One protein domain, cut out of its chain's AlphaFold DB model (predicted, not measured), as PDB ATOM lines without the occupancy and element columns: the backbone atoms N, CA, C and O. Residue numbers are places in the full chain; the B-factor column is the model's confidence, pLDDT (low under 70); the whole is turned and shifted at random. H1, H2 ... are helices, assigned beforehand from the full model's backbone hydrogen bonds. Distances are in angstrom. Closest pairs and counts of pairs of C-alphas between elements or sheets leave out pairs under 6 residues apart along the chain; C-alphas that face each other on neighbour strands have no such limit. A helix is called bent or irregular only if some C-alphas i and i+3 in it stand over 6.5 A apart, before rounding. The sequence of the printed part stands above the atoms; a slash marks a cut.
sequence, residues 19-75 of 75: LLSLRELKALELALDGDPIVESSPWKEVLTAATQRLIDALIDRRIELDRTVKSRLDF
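What this domain is: This is residues 19 to 75 of the 75 residues of an uncharacterized protein of Pseudomonas aeruginosa (UniProt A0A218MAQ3). Starting from the first printed residue, you meet a short helix, H1, that crosses the first part of one long helix, H2, at nearly a right angle. Past this crossing a long arm sticks out alone, residues 58 to 75, of which 58 to 73 belong to H2, and this arm makes much of the length of the domain. The printed part has 57 residues with two named helices, H1 then H2, and no named strand; its class is all helix. The whole is extended, with a radius of gyration of the C-alphas of 16.4 A and spans of 54 by 18 by 17 A.

How they stand to each other: Look first at H1, residues 22 to 32, and then at H2, residues 42 to 73. They touch, and H2 does so with residues 43 to 51 alone; the closest C-alphas are those of Ala 27 and Leu 47, 5.2 A apart. Their lines are about perpendicular, at 87 degrees. In H1 every O i to N i+4 pair is within hydrogen-bond range; in H2, 27 of 28 are.

Where its parts are: Find C-alpha 22 at (10.504, 19.774, 8.033); from there H1 runs 15.2 A to C-alpha 32. A short link of 9 residues leads to C-alpha 42 at (18.652, 7.822, 7.567), where H2 begins. H2 runs 47.8 A to C-alpha 73 at (-23.410, 11.396, 30.029). It is neither bent nor irregular, but only just: C-alphas 42 and 45 are 6.1 A apart.

The domain as a whole: The two C-alphas farthest apart are those of Ser 40 and Phe 75, at 55.0 A. Without residues 58 to 75, which stand free, the body of 39 residues spans 26 by 17 by 15 A. The printed part has no cut and ends at the chain's last residue, Phe 75. Its mean pLDDT is 86.4; look at residues 72 to 75 for the values under 70.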
ATOM      1  N   LEU A  19       2.538  18.627  15.258       91.31
ATOM      2  CA  LEU A  19       3.733  19.414  14.980       91.31
ATOM      3  C   LEU A  19       4.857  18.479  14.537       91.31
ATOM      4  O   LEU A  19       5.382  17.684  15.320       91.31
ATOM      5  N   LEU A  20       5.225  18.592  13.266       92.00
ATOM      6  CA  LEU A  20       6.324  17.856  12.658       92.00
ATOM      7  C   LEU A  20       7.422  18.832  12.242       92.00
ATOM      8  O   LEU A  20       7.154  19.945  11.792       92.00
ATOM      9  N   SER A  21       8.675  18.409  12.372       94.75
ATOM     10  CA  SER A  21       9.792  19.120  11.752       94.75
ATOM     11  C   SER A  21       9.745  18.963  10.229       94.75
ATOM     12  O   SER A  21       9.202  17.991   9.705       94.75
ATOM     13  N   LEU A  22      10.394  19.873   9.497       94.56
ATOM     14  CA  LEU A  22      10.504  19.774   8.033       94.56
ATOM     15  C   LEU A  22      11.141  18.453   7.577       94.56
ATOM     16  O   LEU A  22      10.802  17.924   6.523       94.56
ATOM     17  N   ARG A  23      12.054  17.901   8.383       93.25
ATOM     18  CA  ARG A  23      12.706  16.624   8.087       93.25
ATOM     19  C   ARG A  23      11.731  15.453   8.208       93.25
ATOM     20  O   ARG A  23      11.756  14.554   7.378       93.25
ATOM     21  N   GLU A  24      10.874  15.478   9.219       94.50
ATOM     22  CA  GLU A  24       9.826  14.473   9.423       94.50
ATOM     23  C   GLU A  24       8.742  14.569   8.357       94.50
ATOM     24  O   GLU A  24       8.345  13.546   7.806       94.50
ATOM     25  N   LEU A  25       8.342  15.793   8.003       93.75
ATOM     26  CA  LEU A  25       7.443  16.041   6.882       93.75
ATOM     27  C   LEU A  25       8.017  15.440   5.592       93.75
ATOM     28  O   LEU A  25       7.335  14.677   4.915       93.75
ATOM     29  N   LYS A  26       9.299  15.693   5.298       92.88
ATOM     30  CA  LYS A  26       9.931  15.154   4.093       92.88
ATOM     31  C   LYS A  26      10.023  13.628   4.098       92.88
ATOM     32  O   LYS A  26       9.842  13.003   3.059       92.88
ATOM     33  N   ALA A  27      10.293  13.019   5.251       92.88
ATOM     34  CA  ALA A  27      10.318  11.563   5.376       92.88
ATOM     35  C   ALA A  27       8.946  10.939   5.073       92.88
ATOM     36  O   ALA A  27       8.879   9.906   4.410       92.88
ATOM     37  N   LEU A  28       7.865  11.579   5.528       92.62
ATOM     38  CA  LEU A  28       6.495  11.160   5.231       92.62
ATOM     39  C   LEU A  28       6.149  11.348   3.752       92.62
ATOM     40  O   LEU A  28       5.568  10.442   3.170       92.62
ATOM     41  N   GLU A  29       6.533  12.470   3.138       92.44
ATOM     42  CA  GLU A  29       6.356  12.690   1.693       92.44
ATOM     43  C   GLU A  29       7.015  11.575   0.875       92.44
ATOM     44  O   GLU A  29       6.349  10.952   0.061       92.44
ATOM     45  N   LEU A  30       8.285  11.258   1.156       90.94
ATOM     46  CA  LEU A  30       9.002  10.174   0.471       90.94
ATOM     47  C   LEU A  30       8.276   8.829   0.631       90.94
ATOM     48  O   LEU A  30       8.147   8.069  -0.324       90.94
ATOM     49  N   ALA A  31       7.764   8.547   1.831       90.19
ATOM     50  CA  ALA A  31       7.005   7.326   2.085       90.19
ATOM     51  C   ALA A  31       5.672   7.283   1.312       90.19
ATOM     52  O   ALA A  31       5.278   6.218   0.839       90.19
ATOM     53  N   LEU A  32       4.979   8.419   1.188       89.56
ATOM     54  CA  LEU A  32       3.697   8.538   0.483       89.56
ATOM     55  C   LEU A  32       3.854   8.509  -1.040       89.56
ATOM     56  O   LEU A  32       3.014   7.922  -1.719       89.56
ATOM     57  N   ASP A  33       4.939   9.084  -1.560       90.31
ATOM     58  CA  ASP A  33       5.280   9.081  -2.987       90.31
ATOM     59  C   ASP A  33       5.693   7.681  -3.488       90.31
ATOM     60  O   ASP A  33       5.851   7.458  -4.688       90.31
ATOM     61  N   GLY A  34       5.813   6.707  -2.577       79.50
ATOM     62  CA  GLY A  34       6.158   5.323  -2.889       79.50
ATOM     63  C   GLY A  34       7.657   5.086  -3.041       79.50
ATOM     64  O   GLY A  34       8.051   4.016  -3.516       79.50
ATOM     65  N   ASP A  35       8.498   6.038  -2.622       79.94
ATOM     66  CA  ASP A  35       9.942   5.843  -2.623       79.94
ATOM     67  C   ASP A  35      10.317   4.784  -1.572       79.94
ATOM     68  O   ASP A  35       9.988   4.921  -0.386       79.94
ATOM     69  N   PRO A  36      11.024   3.708  -1.959       75.94
ATOM     70  CA  PRO A  36      11.384   2.652  -1.030       75.94
ATOM     71  C   PRO A  36      12.414   3.171  -0.021       75.94
ATOM     72  O   PRO A  36      13.608   3.288  -0.305       75.94
ATOM     73  N   ILE A  37      11.957   3.450   1.200       80.88
ATOM     74  CA  ILE A  37      12.835   3.790   2.319       80.88
ATOM     75  C   ILE A  37      13.486   2.499   2.817       80.88
ATOM     76  O   ILE A  37      12.914   1.727   3.586       80.88
ATOM     77  N   VAL A  38      14.703   2.259   2.330       83.75
ATOM     78  CA  VAL A  38      15.517   1.097   2.696       83.75
ATOM     79  C   VAL A  38      15.849   1.126   4.187       83.75
ATOM     80  O   VAL A  38      15.984   2.188   4.792       83.75
ATOM     81  N   GLU A  39      16.035  -0.046   4.785       79.19
ATOM     82  CA  GLU A  39      16.281  -0.190   6.220       79.19
ATOM     83  C   GLU A  39      17.532   0.540   6.731       79.19
ATOM     84  O   GLU A  39      17.537   1.042   7.849       79.19
ATOM     85  N   SER A  40      18.554   0.675   5.890       84.50
ATOM     86  CA  SER A  40      19.781   1.422   6.184       84.50
ATOM     87  C   SER A  40      19.668   2.934   5.951       84.50
ATOM     88  O   SER A  40      20.641   3.662   6.148       84.50
ATOM     89  N   SER A  41      18.513   3.425   5.493       87.00
ATOM     90  CA  SER A  41      18.321   4.832   5.160       87.00
ATOM     91  C   SER A  41      18.202   5.689   6.423       87.00
ATOM     92  O   SER A  41      17.404   5.361   7.307       87.00
ATOM     93  N   PRO A  42      18.859   6.863   6.481       85.88
ATOM     94  CA  PRO A  42      18.652   7.822   7.567       85.88
ATOM     95  C   PRO A  42      17.211   8.359   7.612       85.88
ATOM     96  O   PRO A  42      16.814   8.990   8.589       85.88
ATOM     97  N   TRP A  43      16.422   8.132   6.557       90.81
ATOM     98  CA  TRP A  43      15.005   8.476   6.514       90.81
ATOM     99  C   TRP A  43      14.122   7.485   7.272       90.81
ATOM    100  O   TRP A  43      13.033   7.873   7.680       90.81
ATOM    101  N   LYS A  44      14.574   6.248   7.526       91.94
ATOM    102  CA  LYS A  44      13.776   5.244   8.245       91.94
ATOM    103  C   LYS A  44      13.533   5.637   9.697       91.94
ATOM    104  O   LYS A  44      12.400   5.564  10.169       91.94
ATOM    105  N   GLU A  45      14.576   6.064  10.400       91.38
ATOM    106  CA  GLU A  45      14.461   6.498  11.798       91.38
ATOM    107  C   GLU A  45      13.562   7.731  11.908       91.38
ATOM    108  O   GLU A  45      12.668   7.785  12.749       91.38
ATOM    109  N   VAL A  46      13.748   8.686  10.994       94.06
ATOM    110  CA  VAL A  46      12.941   9.907  10.930       94.06
ATOM    111  C   VAL A  46      11.480   9.586  10.619       94.06
ATOM    112  O   VAL A  46      10.593  10.121  11.277       94.06
ATOM    113  N   LEU A  47      11.215   8.700   9.658       93.88
ATOM    114  CA  LEU A  47       9.863   8.260   9.325       93.88
ATOM    115  C   LEU A  47       9.209   7.546  10.508       93.88
ATOM    116  O   LEU A  47       8.051   7.813  10.816       93.88
ATOM    117  N   THR A  48       9.946   6.665  11.185       93.44
ATOM    118  CA  THR A  48       9.459   5.959  12.376       93.44
ATOM    119  C   THR A  48       9.070   6.956  13.465       93.44
ATOM    120  O   THR A  48       7.966   6.884  13.998       93.44
ATOM    121  N   ALA A  49       9.934   7.936  13.742       93.38
ATOM    122  CA  ALA A  49       9.662   8.982  14.721       93.38
ATOM    123  C   ALA A  49       8.454   9.851  14.329       93.38
ATOM    124  O   ALA A  49       7.592  10.121  15.167       93.38
ATOM    125  N   ALA A  50       8.353  10.251  13.056       94.56
ATOM    126  CA  ALA A  50       7.224  11.020  12.537       94.56
ATOM    127  C   ALA A  50       5.904  10.241  12.661       94.56
ATOM    128  O   ALA A  50       4.904  10.775  13.136       94.56
ATOM    129  N   THR A  51       5.925   8.960  12.291       93.50
ATOM    130  CA  THR A  51       4.771   8.057  12.370       93.50
ATOM    131  C   THR A  51       4.332   7.856  13.815       93.50
ATOM    132  O   THR A  51       3.141   7.937  14.102       93.50
ATOM    133  N   GLN A  52       5.277   7.665  14.741       94.88
ATOM    134  CA  GLN A  52       4.958   7.529  16.159       94.88
ATOM    135  C   GLN A  52       4.262   8.783  16.697       94.88
ATOM    136  O   GLN A  52       3.229   8.665  17.344       94.88
ATOM    137  N   ARG A  53       4.740   9.988  16.355       93.50
ATOM    138  CA  ARG A  53       4.076  11.232  16.783       93.50
ATOM    139  C   ARG A  53       2.668  11.389  16.222       93.50
ATOM    140  O   ARG A  53       1.797  11.899  16.921       93.50
ATOM    141  N   LEU A  54       2.438  10.972  14.975       93.88
ATOM    142  CA  LEU A  54       1.092  10.951  14.398       93.88
ATOM    143  C   LEU A  54       0.180  10.009  15.194       93.88
ATOM    144  O   LEU A  54      -0.938  10.386  15.535       93.88
ATOM    145  N   ILE A  55       0.666   8.809  15.522       93.69
ATOM    146  CA  ILE A  55      -0.074   7.825  16.321       93.69
ATOM    147  C   ILE A  55      -0.387   8.380  17.713       93.69
ATOM    148  O   ILE A  55      -1.538   8.316  18.140       93.69
ATOM    149  N   ASP A  56       0.600   8.957  18.393       93.94
ATOM    150  CA  ASP A  56       0.433   9.510  19.738       93.94
ATOM    151  C   ASP A  56      -0.621  10.625  19.744       93.94
ATOM    152  O   ASP A  56      -1.551  10.589  20.545       93.94
ATOM    153  N   ALA A  57      -0.568  11.548  18.778       92.00
ATOM    154  CA  ALA A  57      -1.554  12.620  18.663       92.00
ATOM    155  C   ALA A  57      -2.978  12.099  18.390       92.00
ATOM    156  O   ALA A  57      -3.954  12.640  18.916       92.00
ATOM    157  N   LEU A  58      -3.118  11.035  17.590       90.69
ATOM    158  CA  LEU A  58      -4.408  10.377  17.365       90.69
ATOM    159  C   LEU A  58      -4.938   9.719  18.645       90.69
ATOM    160  O   LEU A  58      -6.133   9.813  18.939       90.69
ATOM    161  N   ILE A  59      -4.064   9.063  19.413       91.19
ATOM    162  CA  ILE A  59      -4.416   8.431  20.688       91.19
ATOM    163  C   ILE A  59      -4.847   9.489  21.703       91.19
ATOM    164  O   ILE A  59      -5.919   9.353  22.294       91.19
ATOM    165  N   ASP A  60      -4.067  10.555  21.868       90.75
ATOM    166  CA  ASP A  60      -4.378  11.646  22.789       90.75
ATOM    167  C   ASP A  60      -5.719  12.286  22.439       90.75
ATOM    168  O   ASP A  60      -6.591  12.428  23.302       90.75
ATOM    169  N   ARG A  61      -5.951  12.565  21.150       87.19
ATOM    170  CA  ARG A  61      -7.227  13.123  20.701       87.19
ATOM    171  C   ARG A  61      -8.396  12.191  20.995       87.19
ATOM    172  O   ARG A  61      -9.454  12.642  21.434       87.19
ATOM    173  N   ARG A  62      -8.224  10.887  20.782       86.75
ATOM    174  CA  ARG A  62      -9.245   9.892  21.124       86.75
ATOM    175  C   ARG A  62      -9.539   9.889  22.626       86.75
ATOM    176  O   ARG A  62     -10.704   9.867  23.010       86.75
ATOM    177  N   ILE A  63      -8.512   9.952  23.473       88.19
ATOM    178  CA  ILE A  63      -8.670  10.005  24.933       88.19
ATOM    179  C   ILE A  63      -9.435  11.271  25.354       88.19
ATOM    180  O   ILE A  63     -10.313  11.199  26.215       88.19
ATOM    181  N   GLU A  64      -9.139  12.424  24.752       86.44
ATOM    182  CA  GLU A  64      -9.878  13.672  24.988       86.44
ATOM    183  C   GLU A  64     -11.358  13.558  24.607       86.44
ATOM    184  O   GLU A  64     -12.234  13.993  25.364       86.44
ATOM    185  N   LEU A  65     -11.649  12.955  23.451       84.50
ATOM    186  CA  LEU A  65     -13.016  12.712  23.002       84.50
ATOM    187  C   LEU A  65     -13.751  11.776  23.959       84.50
ATOM    188  O   LEU A  65     -14.853  12.104  24.394       84.50
ATOM    189  N   ASP A  66     -13.126  10.670  24.363       83.69
ATOM    190  CA  ASP A  66     -13.711   9.717  25.309       83.69
ATOM    191  C   ASP A  66     -14.030  10.381  26.657       83.69
ATOM    192  O   ASP A  66     -15.092  10.139  27.237       83.69
ATOM    193  N   ARG A  67     -13.141  11.252  27.159       84.19
ATOM    194  CA  ARG A  67     -13.383  12.043  28.379       84.19
ATOM    195  C   ARG A  67     -14.558  13.001  28.205       84.19
ATOM    196  O   ARG A  67     -15.422  13.069  29.076       84.19
ATOM    197  N   THR A  68     -14.609  13.704  27.078       79.81
ATOM    198  CA  THR A  68     -15.673  14.669  26.778       79.81
ATOM    199  C   THR A  68     -17.028  13.973  26.666       79.81
ATOM    200  O   THR A  68     -17.998  14.419  27.276       79.81
ATOM    201  N   VAL A  69     -17.102  12.851  25.947       79.44
ATOM    202  CA  VAL A  69     -18.335  12.066  25.788       79.44
ATOM    203  C   VAL A  69     -18.819  11.535  27.135       79.44
ATOM    204  O   VAL A  69     -19.990  11.711  27.455       79.44
ATOM    205  N   LYS A  70     -17.932  10.960  27.959       75.69
ATOM    206  CA  LYS A  70     -18.296  10.493  29.308       75.69
ATOM    207  C   LYS A  70     -18.817  11.625  30.190       75.69
ATOM    208  O   LYS A  70     -19.886  11.484  30.765       75.69
ATOM    209  N   SER A  71     -18.137  12.775  30.208       71.69
ATOM    210  CA  SER A  71     -18.574  13.932  31.006       71.69
ATOM    211  C   SER A  71     -19.956  14.473  30.618       71.69
ATOM    212  O   SER A  71     -20.640  15.055  31.450       71.69
ATOM    213  N   ARG A  72     -20.384  14.279  29.362       62.34
ATOM    214  CA  ARG A  72     -21.719  14.675  28.885       62.34
ATOM    215  C   ARG A  72     -22.823  13.692  29.287       62.34
ATOM    216  O   ARG A  72     -23.984  14.069  29.217       62.34
ATOM    217  N   LEU A  73     -22.471  12.459  29.654       59.88
ATOM    218  CA  LEU A  73     -23.410  11.396  30.029       59.88
ATOM    219  C   LEU A  73     -23.643  11.300  31.545       59.88
ATOM    220  O   LEU A  73     -24.553  10.593  31.960       59.88
ATOM    221  N   ASP A  74     -22.839  11.993  32.358       58.00
ATOM    222  CA  ASP A  74     -22.971  12.041  33.824       58.00
ATOM    223  C   ASP A  74     -24.035  13.064  34.315       58.00
ATOM    224  O   ASP A  74     -24.103  13.357  35.510       58.00
ATOM    225  N   PHE A  75     -24.863  13.602  33.409       45.78
ATOM    226  CA  PHE A  75     -26.003  14.496  33.681       45.78
ATOM    227  C   PHE A  75     -27.331  13.811  33.342       45.78
ATOM    228  O   PHE A  75     -28.331  14.124  34.026       45.78
TER     229      PHE A  75